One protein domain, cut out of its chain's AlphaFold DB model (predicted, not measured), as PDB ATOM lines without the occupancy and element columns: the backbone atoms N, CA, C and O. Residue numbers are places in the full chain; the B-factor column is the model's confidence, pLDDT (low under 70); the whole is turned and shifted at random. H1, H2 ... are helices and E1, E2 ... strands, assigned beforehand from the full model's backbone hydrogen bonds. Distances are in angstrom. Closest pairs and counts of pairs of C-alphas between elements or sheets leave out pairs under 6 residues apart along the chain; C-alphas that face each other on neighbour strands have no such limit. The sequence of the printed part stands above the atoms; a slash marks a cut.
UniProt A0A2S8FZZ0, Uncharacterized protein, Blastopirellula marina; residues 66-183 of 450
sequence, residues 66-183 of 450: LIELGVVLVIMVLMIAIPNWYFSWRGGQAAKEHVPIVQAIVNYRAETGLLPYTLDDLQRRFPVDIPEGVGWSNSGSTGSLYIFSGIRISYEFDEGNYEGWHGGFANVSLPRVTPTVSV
ATOM      1  N   LEU A  66      61.469 134.129  62.863       86.38
ATOM      2  CA  LEU A  66      60.638 135.106  62.142       86.38
ATOM      3  C   LEU A  66      61.017 135.182  60.660       86.38
ATOM      4  O   LEU A  66      60.144 135.391  59.824       86.38
ATOM      5  N   ILE A  67      62.296 134.983  60.333       87.94
ATOM      6  CA  ILE A  67      62.766 134.932  58.942       87.94
ATOM      7  C   ILE A  67      62.240 133.658  58.272       87.94
ATOM      8  O   ILE A  67      61.654 133.737  57.198       87.94
ATOM      9  N   GLU A  68      62.369 132.503  58.931       88.69
ATOM     10  CA  GLU A  68      61.847 131.220  58.437       88.69
ATOM     11  C   GLU A  68      60.325 131.264  58.230       88.69
ATOM     12  O   GLU A  68      59.836 130.884  57.167       88.69
ATOM     13  N   LEU A  69      59.572 131.810  59.192       92.00
ATOM     14  CA  LEU A  69      58.122 131.975  59.069       92.00
ATOM     15  C   LEU A  69      57.745 132.925  57.920       92.00
ATOM     16  O   LEU A  69      56.785 132.667  57.195       92.00
ATOM     17  N   GLY A  70      58.522 133.993  57.719       93.06
ATOM     18  CA  GLY A  70      58.351 134.912  56.594       93.06
ATOM     19  C   GLY A  70      58.573 134.234  55.241       93.06
ATOM     20  O   GLY A  70      57.760 134.399  54.336       93.06
ATOM     21  N   VAL A  71      59.624 133.419  55.113       94.06
ATOM     22  CA  VAL A  71      59.908 132.656  53.886       94.06
ATOM     23  C   VAL A  71      58.783 131.666  53.589       94.06
ATOM     24  O   VAL A  71      58.291 131.622  52.464       94.06
ATOM     25  N   VAL A  72      58.324 130.915  54.594       94.56
ATOM     26  CA  VAL A  72      57.223 129.955  54.426       94.56
ATOM     27  C   VAL A  72      55.928 130.660  54.009       94.56
ATOM     28  O   VAL A  72      55.244 130.189  53.101       94.56
ATOM     29  N   LEU A  73      55.608 131.816  54.601       96.06
ATOM     30  CA  LEU A  73      54.437 132.608  54.218       96.06
ATOM     31  C   LEU A  73      54.521 133.089  52.762       96.06
ATOM     32  O   LEU A  73      53.541 132.978  52.029       96.06
ATOM     33  N   VAL A  74      55.684 133.579  52.325       95.56
ATOM     34  CA  VAL A  74      55.896 134.006  50.934       95.56
ATOM     35  C   VAL A  74      55.715 132.833  49.973       95.56
ATOM     36  O   VAL A  74      55.018 132.980  48.972       95.56
ATOM     37  N   ILE A  75      56.270 131.661  50.291       95.94
ATOM     38  CA  ILE A  75      56.095 130.457  49.468       95.94
ATOM     39  C   ILE A  75      54.610 130.082  49.385       95.94
ATOM     40  O   ILE A  75      54.113 129.849  48.287       95.94
ATOM     41  N   MET A  76      53.874 130.092  50.501       94.81
ATOM     42  CA  MET A  76      52.432 129.814  50.502       94.81
ATOM     43  C   MET A  76      51.636 130.815  49.654       94.81
ATOM     44  O   MET A  76      50.794 130.405  48.857       94.81
ATOM     45  N   VAL A  77      51.926 132.114  49.767       95.12
ATOM     46  CA  VAL A  77      51.272 133.145  48.946       95.12
ATOM     47  C   VAL A  77      51.582 132.935  47.465       95.12
ATOM     48  O   VAL A  77      50.668 132.996  46.648       95.12
ATOM     49  N   LEU A  78      52.832 132.637  47.101       94.88
ATOM     50  CA  LEU A  78      53.221 132.385  45.710       94.88
ATOM     51  C   LEU A  78      52.582 131.109  45.146       94.88
ATOM     52  O   LEU A  78      52.130 131.125  44.002       94.88
ATOM     53  N   MET A  79      52.476 130.039  45.943       93.31
ATOM     54  CA  MET A  79      51.806 128.793  45.543       93.31
ATOM     55  C   MET A  79      50.316 128.984  45.240       93.31
ATOM     56  O   MET A  79      49.753 128.192  44.496       93.31
ATOM     57  N   ILE A  80      49.681 130.029  45.775       90.88
ATOM     58  CA  ILE A  80      48.280 130.365  45.486       90.88
ATOM     59  C   ILE A  80      48.192 131.417  44.372       90.88
ATOM     60  O   ILE A  80      47.409 131.283  43.432       90.88
ATOM     61  N   ALA A  81      49.009 132.468  44.452       90.31
ATOM     62  CA  ALA A  81      48.948 133.607  43.546       90.31
ATOM     63  C   ALA A  81      49.397 133.254  42.124       90.31
ATOM     64  O   ALA A  81      48.757 133.694  41.171       90.31
ATOM     65  N   ILE A  82      50.462 132.457  41.963       91.88
ATOM     66  CA  ILE A  82      50.992 132.109  40.637       91.88
ATOM     67  C   ILE A  82      49.985 131.265  39.844       91.88
ATOM     68  O   ILE A  82      49.686 131.659  38.715       91.88
ATOM     69  N   PRO A  83      49.401 130.171  40.383       89.88
ATOM     70  CA  PRO A  83      48.371 129.427  39.661       89.88
ATOM     71  C   PRO A  83      47.144 130.278  39.344       89.88
ATOM     72  O   PRO A  83      46.693 130.273  38.203       89.88
ATOM     73  N   ASN A  84      46.648 131.077  40.296       88.12
ATOM     74  CA  ASN A  84      45.488 131.944  40.057       88.12
ATOM     75  C   ASN A  84      45.753 132.979  38.955       88.12
ATOM     76  O   ASN A  84      44.898 133.201  38.095       88.12
ATOM     77  N   TRP A  85      46.939 133.595  38.950       90.81
ATOM     78  CA  TRP A  85      47.354 134.520  37.898       90.81
ATOM     79  C   TRP A  85      47.494 133.807  36.549       90.81
ATOM     80  O   TRP A  85      46.952 134.286  35.554       90.81
ATOM     81  N   TYR A  86      48.141 132.638  36.521       90.62
ATOM     82  CA  TYR A  86      48.304 131.827  35.315       90.62
ATOM     83  C   TYR A  86      46.954 131.409  34.718       90.62
ATOM     84  O   TYR A  86      46.727 131.604  33.523       90.62
ATOM     85  N   PHE A  87      46.036 130.892  35.540       90.50
ATOM     86  CA  PHE A  87      44.700 130.483  35.109       90.50
ATOM     87  C   PHE A  87      43.846 131.671  34.671       90.50
ATOM     88  O   PHE A  87      43.158 131.566  33.662       90.50
ATOM     89  N   SER A  88      43.928 132.816  35.354       89.31
ATOM     90  CA  SER A  88      43.208 134.030  34.940       89.31
ATOM     91  C   SER A  88      43.745 134.588  33.622       89.31
ATOM     92  O   SER A  88      42.967 134.977  32.755       89.31
ATOM     93  N   TRP A  89      45.068 134.578  33.419       91.69
ATOM     94  CA  TRP A  89      45.682 135.016  32.165       91.69
ATOM     95  C   TRP A  89      45.336 134.083  31.000       91.69
ATOM     96  O   TRP A  89      44.833 134.557  29.982       91.69
ATOM     97  N   ARG A  90      45.530 132.764  31.158       91.88
ATOM     98  CA  ARG A  90      45.098 131.758  30.169       91.88
ATOM     99  C   ARG A  90      43.597 131.865  29.897       91.88
ATOM    100  O   ARG A  90      43.193 131.812  28.741       91.88
ATOM    101  N   GLY A  91      42.808 132.087  30.951       91.50
ATOM    102  CA  GLY A  91      41.366 132.321  30.914       91.50
ATOM    103  C   GLY A  91      41.005 133.477  30.003       91.50
ATOM    104  O   GLY A  91      40.258 133.324  29.045       91.50
ATOM    105  N   GLY A  92      41.611 134.634  30.253       93.12
ATOM    106  CA  GLY A  92      41.405 135.822  29.438       93.12
ATOM    107  C   GLY A  92      41.824 135.643  27.978       93.12
ATOM    108  O   GLY A  92      41.146 136.178  27.107       93.12
ATOM    109  N   GLN A  93      42.908 134.912  27.687       93.50
ATOM    110  CA  GLN A  93      43.331 134.666  26.298       93.50
ATOM    111  C   GLN A  93      42.354 133.755  25.559       93.50
ATOM    112  O   GLN A  93      41.840 134.142  24.516       93.50
ATOM    113  N   ALA A  94      42.019 132.602  26.141       93.25
ATOM    114  CA  ALA A  94      41.076 131.682  25.519       93.25
ATOM    115  C   ALA A  94      39.690 132.325  25.352       93.25
ATOM    116  O   ALA A  94      39.075 132.189  24.300       93.25
ATOM    117  N   ALA A  95      39.219 133.108  26.325       94.94
ATOM    118  CA  ALA A  95      37.974 133.850  26.172       94.94
ATOM    119  C   ALA A  95      38.039 134.872  25.017       94.94
ATOM    120  O   ALA A  95      37.123 134.924  24.201       94.94
ATOM    121  N   LYS A  96      39.142 135.627  24.877       95.25
ATOM    122  CA  LYS A  96      39.349 136.562  23.751       95.25
ATOM    123  C   LYS A  96      39.326 135.865  22.393       95.25
ATOM    124  O   LYS A  96      38.697 136.378  21.473       95.25
ATOM    125  N   GLU A  97      39.980 134.714  22.281       95.00
ATOM    126  CA  GLU A  97      40.016 133.910  21.050       95.00
ATOM    127  C   GLU A  97      38.615 133.454  20.616       95.00
ATOM    128  O   GLU A  97      38.351 133.341  19.423       95.00
ATOM    129  N   HIS A  98      37.694 133.265  21.566       96.00
ATOM    130  CA  HIS A  98      36.339 132.770  21.307       96.00
ATOM    131  C   HIS A  98      35.264 133.872  21.291       96.00
ATOM    132  O   HIS A  98      34.081 133.573  21.101       96.00
ATOM    133  N   VAL A  99      35.646 135.152  21.424       96.44
ATOM    134  CA  VAL A  99      34.727 136.296  21.255       96.44
ATOM    135  C   VAL A  99      33.949 136.236  19.932       96.44
ATOM    136  O   VAL A  99      32.754 136.517  19.978       96.44
ATOM    137  N   PRO A 100      34.528 135.845  18.775       96.88
ATOM    138  CA  PRO A 100      33.773 135.768  17.522       96.88
ATOM    139  C   PRO A 100      32.566 134.820  17.575       96.88
ATOM    140  O   PRO A 100      31.503 135.160  17.060       96.88
ATOM    141  N   ILE A 101      32.689 133.669  18.246       97.19
ATOM    142  CA  ILE A 101      31.589 132.698  18.389       97.19
ATOM    143  C   ILE A 101      30.513 133.264  19.311       97.19
ATOM    144  O   ILE A 101      29.329 133.223  18.982       97.19
ATOM    145  N   VAL A 102      30.917 133.855  20.439       97.38
ATOM    146  CA  VAL A 102      29.979 134.529  21.345       97.38
ATOM    147  C   VAL A 102      29.253 135.661  20.616       97.38
ATOM    148  O   VAL A 102      28.036 135.771  20.726       97.38
ATOM    149  N   GLN A 103      29.961 136.459  19.816       97.88
ATOM    150  CA  GLN A 103      29.370 137.523  19.008       97.88
ATOM    151  C   GLN A 103      28.366 136.976  17.988       97.88
ATOM    152  O   GLN A 103      27.285 137.547  17.850       97.88
ATOM    153  N   ALA A 104      28.681 135.866  17.315       97.88
ATOM    154  CA  ALA A 104      27.763 135.193  16.399       97.88
ATOM    155  C   ALA A 104      26.489 134.719  17.119       97.88
ATOM    156  O   ALA A 104      25.392 134.964  16.625       97.88
ATOM    157  N   ILE A 105      26.606 134.132  18.317       97.31
ATOM    158  CA  ILE A 105      25.451 133.722  19.134       97.31
ATOM    159  C   ILE A 105      24.620 134.935  19.570       97.31
ATOM    160  O   ILE A 105      23.392 134.921  19.463       97.31
ATOM    161  N   VAL A 106      25.270 136.007  20.036       96.88
ATOM    162  CA  VAL A 106      24.586 137.245  20.442       96.88
ATOM    163  C   VAL A 106      23.848 137.876  19.259       96.88
ATOM    164  O   VAL A 106      22.699 138.287  19.418       96.88
ATOM    165  N   ASN A 107      24.467 137.922  18.077       97.56
ATOM    166  CA  ASN A 107      23.840 138.442  16.861       97.56
ATOM    167  C   ASN A 107      22.686 137.554  16.393       97.56
ATOM    168  O   ASN A 107      21.618 138.056  16.052       97.56
ATOM    169  N   TYR A 108      22.856 136.235  16.457       97.38
ATOM    170  CA  TYR A 108      21.801 135.277  16.155       97.38
ATOM    171  C   TYR A 108      20.580 135.476  17.062       97.38
ATOM    172  O   TYR A 108      19.452 135.556  16.570       97.38
ATOM    173  N   ARG A 109      20.792 135.646  18.375       96.06
ATOM    174  CA  ARG A 109      19.718 135.973  19.328       96.06
ATOM    175  C   ARG A 109      19.082 137.325  19.030       96.06
ATOM    176  O   ARG A 109      17.867 137.457  19.141       96.06
ATOM    177  N   ALA A 110      19.880 138.314  18.640       96.19
ATOM    178  CA  ALA A 110      19.388 139.638  18.286       96.19
ATOM    179  C   ALA A 110      18.514 139.641  17.023       96.19
ATOM    180  O   ALA A 110      17.573 140.423  16.982       96.19
ATOM    181  N   GLU A 111      18.775 138.785  16.032       96.94
ATOM    182  CA  GLU A 111      17.975 138.705  14.797       96.94
ATOM    183  C   GLU A 111      16.758 137.789  14.903       96.94
ATOM    184  O   GLU A 111      15.728 138.055  14.291       96.94
ATOM    185  N   THR A 112      16.885 136.677  15.628       95.75
ATOM    186  CA  THR A 112      15.847 135.634  15.677       95.75
ATOM    187  C   THR A 112      14.992 135.707  16.936       95.75
ATOM    188  O   THR A 112      13.924 135.113  16.993       95.75
ATOM    189  N   GLY A 113      15.462 136.399  17.973       94.00
ATOM    190  CA  GLY A 113      14.850 136.374  19.297       94.00
ATOM    191  C   GLY A 113      15.118 135.099  20.104       94.00
ATOM    192  O   GLY A 113      14.660 135.041  21.248       94.00
ATOM    193  N   LEU A 114      15.853 134.121  19.552       95.00
ATOM    194  CA  LEU A 114      16.151 132.815  20.148       95.00
ATOM    195  C   LEU A 114      17.662 132.555  20.204       95.00
ATOM    196  O   LEU A 114      18.421 133.017  19.358       95.00
ATOM    197  N   LEU A 115      18.113 131.750  21.163       95.94
ATOM    198  CA  LEU A 115      19.462 131.179  21.115       95.94
ATOM    199  C   LEU A 115      19.540 130.076  20.048       95.94
ATOM    200  O   LEU A 115      18.521 129.419  19.793       95.94
ATOM    201  N   PRO A 116      20.711 129.842  19.426       95.75
ATOM    202  CA  PRO A 116      20.883 128.745  18.480       95.75
ATOM    203  C   PRO A 116      20.576 127.401  19.155       95.75
ATOM    204  O   PRO A 116      20.870 127.198  20.337       95.75
ATOM    205  N   TYR A 117      19.937 126.483  18.433       94.12
ATOM    206  CA  TYR A 117      19.675 125.138  18.947       94.12
ATOM    207  C   TYR A 117      20.984 124.348  19.003       94.12
ATOM    208  O   TYR A 117      21.342 123.813  20.051       94.12
ATOM    209  N   THR A 118      21.751 124.397  17.914       94.06
ATOM    210  CA  THR A 118      23.125 123.886  17.816       94.06
ATOM    211  C   THR A 118      24.057 124.972  17.284       94.06
ATOM    212  O   THR A 118      23.599 125.951  16.698       94.06
ATOM    213  N   LEU A 119      25.374 124.811  17.436       94.12
ATOM    214  CA  LEU A 119      26.317 125.773  16.853       94.12
ATOM    215  C   LEU A 119      26.277 125.790  15.314       94.12
ATOM    216  O   LEU A 119      26.608 126.813  14.720       94.12
ATOM    217  N   ASP A 120      25.794 124.727  14.666       92.38
ATOM    218  CA  ASP A 120      25.634 124.684  13.207       92.38
ATOM    219  C   ASP A 120      24.563 125.665  12.706       92.38
ATOM    220  O   ASP A 120      24.640 126.146  11.573       92.38
ATOM    221  N   ASP A 121      23.608 126.058  13.560       93.88
ATOM    222  CA  ASP A 121      22.643 127.113  13.231       93.88
ATOM    223  C   ASP A 121      23.330 128.460  12.948       93.88
ATOM    224  O   ASP A 121      22.785 129.292  12.215       93.88
ATOM    225  N   LEU A 122      24.531 128.675  13.500       94.62
ATOM    226  CA  LEU A 122      25.312 129.888  13.274       94.62
ATOM    227  C   LEU A 122      25.872 129.932  11.854       94.62
ATOM    228  O   LEU A 122      25.806 130.988  11.229       94.62
ATOM    229  N   GLN A 123      26.345 128.806  11.309       87.56
ATOM    230  CA  GLN A 123      27.081 128.761  10.037       87.56
ATOM    231  C   GLN A 123      26.295 129.351   8.857       87.56
ATOM    232  O   GLN A 123      26.884 129.888   7.920       87.56
ATOM    233  N   ARG A 124      24.958 129.296   8.906       85.00
ATOM    234  CA  ARG A 124      24.089 129.824   7.844       85.00
ATOM    235  C   ARG A 124      24.001 131.352   7.818       85.00
ATOM    236  O   ARG A 124      23.739 131.914   6.760       85.00
ATOM    237  N   ARG A 125      24.160 132.015   8.968       89.56
ATOM    238  CA  ARG A 125      23.976 133.476   9.114       89.56
ATOM    239  C   ARG A 125      25.270 134.204   9.452       89.56
ATOM    240  O   ARG A 125      25.512 135.305   8.973       89.56
ATOM    241  N   PHE A 126      26.100 133.569  10.264       92.69
ATOM    242  CA  PHE A 126      27.349 134.092  10.786       92.69
ATOM    243  C   PHE A 126      28.415 133.017  10.578       92.69
ATOM    244  O   PHE A 126      28.615 132.193  11.472       92.69
ATOM    245  N   PRO A 127      29.064 132.968   9.397       89.50
ATOM    246  CA  PRO A 127      30.125 132.004   9.147       89.50
ATOM    247  C   PRO A 127      31.250 132.259  10.153       89.50
ATOM    248  O   PRO A 127      31.966 133.257  10.073       89.50
ATOM    249  N   VAL A 128      31.336 131.382  11.146       93.06
ATOM    250  CA  VAL A 128      32.322 131.419  12.217       93.06
ATOM    251  C   VAL A 128      32.912 130.027  12.351       93.06
ATOM    252  O   VAL A 128      32.180 129.037  12.395       93.06
ATOM    253  N   ASP A 129      34.237 129.959  12.404       92.81
ATOM    254  CA  ASP A 129      34.933 128.703  12.637       92.81
ATOM    255  C   ASP A 129      34.715 128.280  14.094       92.81
ATOM    256  O   ASP A 129      34.975 129.052  15.022       92.81
ATOM    257  N   ILE A 130      34.213 127.061  14.296       92.50
ATOM    258  CA  ILE A 130      34.015 126.475  15.625       92.50
ATOM    259  C   ILE A 130      35.235 125.589  15.912       92.50
ATOM    260  O   ILE A 130      35.355 124.519  15.311       92.50
ATOM    261  N   PRO A 131      36.170 126.015  16.779       91.06
ATOM    262  CA  PRO A 131      37.359 125.240  17.084       91.06
ATOM    263  C   PRO A 131      37.012 123.992  17.903       91.06
ATOM    264  O   PRO A 131      35.980 123.916  18.578       91.06
ATOM    265  N   GLU A 132      37.913 123.011  17.871       91.19
ATOM    266  CA  GLU A 132      37.821 121.828  18.725       91.19
ATOM    267  C   GLU A 132      37.807 122.211  20.215       91.19
ATOM    268  O   GLU A 132      38.417 123.194  20.637       91.19
ATOM    269  N   GLY A 133      37.115 121.415  21.034       91.25
ATOM    270  CA  GLY A 133      37.010 121.668  22.476       91.25
ATOM    271  C   GLY A 133      35.980 122.735  22.860       91.25
ATOM    272  O   GLY A 133      35.930 123.134  24.024       91.25
ATOM    273  N   VAL A 134      35.138 123.177  21.922       95.25
ATOM    274  CA  VAL A 134      33.960 124.005  22.205       95.25
ATOM    275  C   VAL A 134      32.727 123.120  22.368       95.25
ATOM    276  O   VAL A 134      32.413 122.298  21.512       95.25
ATOM    277  N   GLY A 135      32.019 123.290  23.481       94.75
ATOM    278  CA  GLY A 135      30.736 122.657  23.757       94.75
ATOM    279  C   GLY A 135      29.618 123.690  23.818       94.75
ATOM    280  O   GLY A 135      29.825 124.817  24.263       94.75
ATOM    281  N   TRP A 136      28.416 123.298  23.416       95.75
ATOM    282  CA  TRP A 136      27.220 124.130  23.508       95.75
ATOM    283  C   TRP A 136      26.136 123.392  24.280       95.75
ATOM    284  O   TRP A 136      25.894 122.209  24.048       95.75
ATOM    285  N   SER A 137      25.490 124.096  25.200       93.25
ATOM    286  CA  SER A 137      24.297 123.619  25.885       93.25
ATOM    287  C   SER A 137      23.224 124.689  25.804       93.25
ATOM    288  O   SER A 137      23.492 125.858  26.068       93.25
ATOM    289  N   ASN A 138      22.014 124.285  25.436       89.44
ATOM    290  CA  ASN A 138      20.842 125.143  25.380       89.44
ATOM    291  C   ASN A 138      19.725 124.477  26.188       89.44
ATOM    292  O   ASN A 138      19.387 123.323  25.931       89.44
ATOM    293  N   SER A 139      19.162 125.199  27.158       78.88
ATOM    294  CA  SER A 139      18.033 124.739  27.976       78.88
ATOM    295  C   SER A 139      16.755 125.562  27.750       78.88
ATOM    296  O   SER A 139      15.883 125.653  28.609       78.88
ATOM    297  N   GLY A 140      16.621 126.150  26.558       73.12
ATOM    298  CA  GLY A 140      15.479 126.950  26.126       73.12
ATOM    299  C   GLY A 140      15.779 128.442  26.213       73.12
ATOM    300  O   GLY A 140      16.171 129.055  25.221       73.12
ATOM    301  N   SER A 141      15.575 129.034  27.392       74.50
ATOM    302  CA  SER A 141      15.793 130.471  27.630       74.50
ATOM    303  C   SER A 141      17.225 130.821  28.032       74.50
ATOM    304  O   SER A 141      17.609 131.985  27.950       74.50
ATOM    305  N   THR A 142      18.010 129.831  28.447       86.75
ATOM    306  CA  THR A 142      19.422 129.993  28.787       86.75
ATOM    307  C   THR A 142      20.272 129.084  27.913       86.75
ATOM    308  O   THR A 142      19.860 127.990  27.510       86.75
ATOM    309  N   GLY A 143      21.481 129.543  27.626       93.19
ATOM    310  CA  GLY A 143      22.487 128.743  26.953       93.19
ATOM    311  C   GLY A 143      23.857 129.010  27.535       93.19
ATOM    312  O   GLY A 143      24.106 130.075  28.097       93.19
ATOM    313  N   SER A 144      24.743 128.044  27.365       95.62
ATOM    314  CA  SER A 144      26.104 128.099  27.871       95.62
ATOM    315  C   SER A 144      27.041 127.612  26.776       95.62
ATOM    316  O   SER A 144      26.928 126.479  26.293       95.62
ATOM    317  N   LEU A 145      27.985 128.465  26.385       96.69
ATOM    318  CA  LEU A 145      29.112 128.067  25.550       96.69
ATOM    319  C   LEU A 145      30.249 127.645  26.473       96.69
ATOM    320  O   LEU A 145      30.716 128.461  27.258       96.69
ATOM    321  N   TYR A 146      30.704 126.403  26.378       95.69
ATOM    322  CA  TYR A 146      31.835 125.876  27.136       95.69
ATOM    323  C   TYR A 146      33.071 125.802  26.248       95.69
ATOM    324  O   TYR A 146      32.992 125.344  25.114       95.69
ATOM    325  N   ILE A 147      34.221 126.208  26.773       95.06
ATOM    326  CA  ILE A 147      35.505 126.168  26.072       95.06
ATOM    327  C   ILE A 147      36.489 125.385  26.937       95.06
ATOM    328  O   ILE A 147      36.715 125.731  28.102       95.06
ATOM    329  N   PHE A 148      37.071 124.334  26.361       92.25
ATOM    330  CA  PHE A 148      38.041 123.454  27.006       92.25
ATOM    331  C   PHE A 148      39.428 123.629  26.373       92.25
ATOM    332  O   PHE A 148      39.805 122.914  25.452       92.25
ATOM    333  N   SER A 149      40.221 124.563  26.903       85.38
ATOM    334  CA  SER A 149      41.575 124.887  26.412       85.38
ATOM    335  C   SER A 149      42.654 124.633  27.476       85.38
ATOM    336  O   SER A 149      43.523 125.460  27.755       85.38
ATOM    337  N   GLY A 150      42.552 123.486  28.159       85.38
ATOM    338  CA  GLY A 150      43.338 123.161  29.361       85.38
ATOM    339  C   GLY A 150      42.797 123.803  30.649       85.38
ATOM    340  O   GLY A 150      43.132 123.369  31.747       85.38
ATOM    341  N   ILE A 151      41.904 124.782  30.513       87.25
ATOM    342  CA  ILE A 151      41.028 125.320  31.556       87.25
ATOM    343  C   ILE A 151      39.596 125.358  31.024       87.25
ATOM    344  O   ILE A 151      39.387 125.479  29.818       87.25
ATOM    345  N   ARG A 152      38.613 125.261  31.924       92.12
ATOM    346  CA  ARG A 152      37.197 125.411  31.575       92.12
ATOM    347  C   ARG A 152      36.780 126.871  31.718       92.12
ATOM    348  O   ARG A 152      36.825 127.422  32.822       92.12
ATOM    349  N   ILE A 153      36.341 127.452  30.611       94.69
ATOM    350  CA  ILE A 153      35.720 128.777  30.539       94.69
ATOM    351  C   ILE A 153      34.307 128.580  30.004       94.69
ATOM    352  O   ILE A 153      34.086 127.686  29.184       94.69
ATOM    353  N   SER A 154      33.360 129.393  30.452       95.38
ATOM    354  CA  SER A 154      32.062 129.494  29.802       95.38
ATOM    355  C   SER A 154      31.659 130.930  29.506       95.38
ATOM    356  O   SER A 154      32.142 131.876  30.132       95.38
ATOM    357  N   TYR A 155      30.782 131.083  28.519       96.44
ATOM    358  CA  TYR A 155      29.956 132.270  28.368       96.44
ATOM    359  C   TYR A 155      28.502 131.870  28.593       96.44
ATOM    360  O   TYR A 155      27.985 131.007  27.881       96.44
ATOM    361  N   GLU A 156      27.861 132.488  29.579       95.62
ATOM    362  CA  GLU A 156      26.457 132.246  29.908       95.62
ATOM    363  C   GLU A 156      25.574 133.265  29.184       95.62
ATOM    364  O   GLU A 156      25.853 134.466  29.203       95.62
ATOM    365  N   PHE A 157      24.505 132.780  28.558       94.44
ATOM    366  CA  PHE A 157      23.503 133.546  27.817       94.44
ATOM    367  C   PHE A 157      22.172 133.558  28.574       94.44
ATOM    368  O   PHE A 157      21.148 133.116  28.059       94.44
ATOM    369  N   ASP A 158      22.197 134.029  29.814       86.75
ATOM    370  CA  ASP A 158      21.008 134.193  30.649       86.75
ATOM    371  C   ASP A 158      20.533 135.652  30.575       86.75
ATOM    372  O   ASP A 158      21.321 136.560  30.818       86.75
ATOM    373  N   GLU A 159      19.259 135.902  30.250       72.88
ATOM    374  CA  GLU A 159      18.688 137.262  30.236       72.88
ATOM    375  C   GLU A 159      18.700 137.932  31.638       72.88
ATOM    376  O   GLU A 159      18.429 139.130  31.751       72.88
ATOM    377  N   GLY A 160      19.052 137.190  32.698       75.25
ATOM    378  CA  GLY A 160      19.262 137.685  34.058       75.25
ATOM    379  C   GLY A 160      20.644 138.296  34.362       75.25
ATOM    380  O   GLY A 160      21.385 138.770  33.503       75.25
ATOM    381  N   ASN A 161      21.004 138.292  35.651       74.94
ATOM    382  CA  ASN A 161      22.227 138.926  36.175       74.94
ATOM    383  C   ASN A 161      23.522 138.143  35.886       74.94
ATOM    384  O   ASN A 161      24.594 138.572  36.314       74.94
ATOM    385  N   TYR A 162      23.432 137.001  35.204       85.88
ATOM    386  CA  TYR A 162      24.554 136.084  35.009       85.88
ATOM    387  C   TYR A 162      25.122 136.090  33.584       85.88
ATOM    388  O   TYR A 162      26.075 135.353  33.329       85.88
ATOM    389  N   GLU A 163      24.606 136.924  32.665       92.62
ATOM    390  CA  GLU A 163      25.153 136.991  31.302       92.62
ATOM    391  C   GLU A 163      26.606 137.478  31.291       92.62
ATOM    392  O   GLU A 163      26.904 138.592  31.735       92.62
ATOM    393  N   GLY A 164      27.505 136.681  30.714       95.06
ATOM    394  CA  GLY A 164      28.907 137.057  30.576       95.06
ATOM    395  C   GLY A 164      29.874 135.886  30.667       95.06
ATOM    396  O   GLY A 164      29.491 134.720  30.592       95.06
ATOM    397  N   TRP A 165      31.152 136.229  30.813       95.75
ATOM    398  CA  TRP A 165      32.253 135.277  30.913       95.75
ATOM    399  C   TRP A 165      32.417 134.740  32.333       95.75
ATOM    400  O   TRP A 165      32.484 135.508  33.290       95.75
ATOM    401  N   HIS A 166      32.597 133.427  32.446       93.06
ATOM    402  CA  HIS A 166      32.856 132.731  33.700       93.06
ATOM    403  C   HIS A 166      34.052 131.793  33.537       93.06
ATOM    404  O   HIS A 166      34.216 131.131  32.514       93.06
ATOM    405  N   GLY A 167      34.913 131.722  34.550       89.12
ATOM    406  CA  GLY A 167      36.025 130.775  34.593       89.12
ATOM    407  C   GLY A 167      35.983 129.999  35.897       89.12
ATOM    408  O   GLY A 167      35.950 130.604  36.963       89.12
ATOM    409  N   GLY A 168      36.006 128.663  35.840       79.94
ATOM    410  CA  GLY A 168      35.830 127.835  37.045       79.94
ATOM    411  C   GLY A 168      36.836 128.153  38.161       79.94
ATOM    412  O   GLY A 168      36.463 128.261  39.323       79.94
ATOM    413  N   PHE A 169      38.101 128.372  37.790       76.31
ATOM    414  CA  PHE A 169      39.185 128.793  38.692       76.31
ATOM    415  C   PHE A 169      39.853 130.106  38.249       76.31
ATOM    416  O   PHE A 169      40.896 130.491  38.774       76.31
ATOM    417  N   ALA A 170      39.290 130.772  37.241       74.12
ATOM    418  CA  ALA A 170      39.889 131.914  36.564       74.12
ATOM    419  C   ALA A 170      38.945 133.110  36.652       74.12
ATOM    420  O   ALA A 170      37.781 133.008  36.273       74.12
ATOM    421  N   ASN A 171      39.448 134.261  37.099       78.56
ATOM    422  CA  ASN A 171      38.682 135.494  36.984       78.56
ATOM    423  C   ASN A 171      38.815 136.012  35.546       78.56
ATOM    424  O   ASN A 171      39.872 136.513  35.155       78.56
ATOM    425  N   VAL A 172      37.762 135.850  34.746       87.62
ATOM    426  CA  VAL A 172      37.727 136.316  33.357       87.62
ATOM    427  C   VAL A 172      37.088 137.701  33.325       87.62
ATOM    428  O   VAL A 172      35.882 137.853  33.182       87.62
ATOM    429  N   SER A 173      37.909 138.740  33.470       86.88
ATOM    430  CA  SER A 173      37.451 140.135  33.413       86.88
ATOM    431  C   SER A 173      37.350 140.635  31.966       86.88
ATOM    432  O   SER A 173      38.111 141.506  31.543       86.88
ATOM    433  N   LEU A 174      36.437 140.055  31.190       91.75
ATOM    434  CA  LEU A 174      36.068 140.549  29.862       91.75
ATOM    435  C   LEU A 174      34.664 141.158  29.896       91.75
ATOM    436  O   LEU A 174      33.800 140.649  30.612       91.75
ATOM    437  N   PRO A 175      34.414 142.238  29.134       93.50
ATOM    438  CA  PRO A 175      33.083 142.815  29.057       93.50
ATOM    439  C   PRO A 175      32.098 141.819  28.436       93.50
ATOM    440  O   PRO A 175      32.467 140.974  27.614       93.50
ATOM    441  N   ARG A 176      30.825 141.964  28.811       94.81
ATOM    442  CA  ARG A 176      29.709 141.298  28.138       94.81
ATOM    443  C   ARG A 176      29.716 141.669  26.653       94.81
ATOM    444  O   ARG A 176      29.921 142.831  26.302       94.81
ATOM    445  N   VAL A 177      29.474 140.685  25.797       96.25
ATOM    446  CA  VAL A 177      29.394 140.881  24.349       96.25
ATOM    447  C   VAL A 177      28.025 141.464  23.997       96.25
ATOM    448  O   VAL A 177      26.993 140.937  24.411       96.25
ATOM    449  N   THR A 178      28.011 142.565  23.246       95.88
ATOM    450  CA  THR A 178      26.785 143.243  22.800       95.88
ATOM    451  C   THR A 178      26.496 142.943  21.329       95.88
ATOM    452  O   THR A 178      27.443 142.772  20.561       95.88
ATOM    453  N   PRO A 179      25.225 142.910  20.893       96.69
ATOM    454  CA  PRO A 179      24.898 142.709  19.483       96.69
ATOM    455  C   PRO A 179      25.535 143.768  18.579       96.69
ATOM    456  O   PRO A 179      25.530 144.952  18.911       96.69
ATOM    457  N   THR A 180      26.051 143.345  17.424       96.81
ATOM    458  CA  THR A 180      26.528 144.237  16.347       96.81
ATOM    459  C   THR A 180      25.524 144.358  15.200       96.81
ATOM    460  O   THR A 180      25.788 145.045  14.218       96.81
ATOM    461  N   VAL A 181      24.390 143.667  15.309       95.38
ATOM    462  CA  VAL A 181      23.265 143.698  14.369       95.38
ATOM    463  C   VAL A 181      22.059 144.366  15.024       95.38
ATOM    464  O   VAL A 181      21.982 144.471  16.252       95.38
ATOM    465  N   SER A 182      21.109 144.820  14.207       94.81
ATOM    466  CA  SER A 182      19.852 145.379  14.702       94.81
ATOM    467  C   SER A 182      19.077 144.329  15.493       94.81
ATOM    468  O   SER A 182      18.795 143.244  14.989       94.81
ATOM    469  N   VAL A 183      18.713 144.667  16.727       95.12
ATOM    470  CA  VAL A 183      17.932 143.784  17.595       95.12
ATOM    471  C   VAL A 183      16.464 143.839  17.178       95.12
ATOM    472  O   VAL A 183      15.862 144.915  17.192       95.12
TER     473      VAL A 183
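AT A GLANCE: This is residues 66 to 183 of the 450 residues of an uncharacterized protein of Blastopirellula marina (UniProt A0A2S8FZZ0). A long helix, H1, sticks out of a compact body with its residues 66 to 82, while its later part and H2 cover one face of a four-stranded sheet. The small helix H3 is near H2, off the sheet. The printed part has 118 residues, mixed helices and strands, in the order H1 H2 H3 E1 E2 E3 E4; the antiparallel sheet runs E1 E2 E3 E4. The whole is loose, with a radius of gyration of the C-alphas of 18.0 A, and spans 65 by 29 by 24 A.

IN THESE COORDINATES: H1, residues 66 to 97, begins at C-alpha 66 (60.638, 135.106, 62.142) and is 46.0 A long. H2, residues 99 to 112, is 19.7 A long; H3 is residues 120 to 123. E1 is residues 134 to 138, E2 143 to 148, 16.4 A long, E3 152 to 156 and E4 164 to 167, ending at C-alpha 167 (36.025, 130.775, 34.593).

HOW THE PARTS SIT: The strands form a meander, each the antiparallel neighbour of the one before. N 135 and O 146 of E1 and E2 are 2.8 A apart, N 145 and O 155 of E2 and E3 2.9 A, and N 154 and O 166 of E3 and E4 2.8 A, within hydrogen-bond range. H1 is on the sheet at a height of 8.2 A, slantwise to the strands; the C-alphas of Gly 91 and Ile 153 are its closest to E3, 6.7 A. H2 is on the same face, along the strands, at a height of 11.4 A. H2, with residues 104 to 108 alone, only just touches H3, with 3 pairs of C-alphas within 8 A; the closest are those of Ala 104 and Leu 122, 6.6 A. Every O i to N i+4 pair is within range in H2, 27 of 28 in H1; H3 is too short for one.

THE WHOLE: Without residues 66 to 82, the body spans 41 by 29 by 24 A. The printed part has no cut and no long link; no printed residue is under 70 in pLDDT.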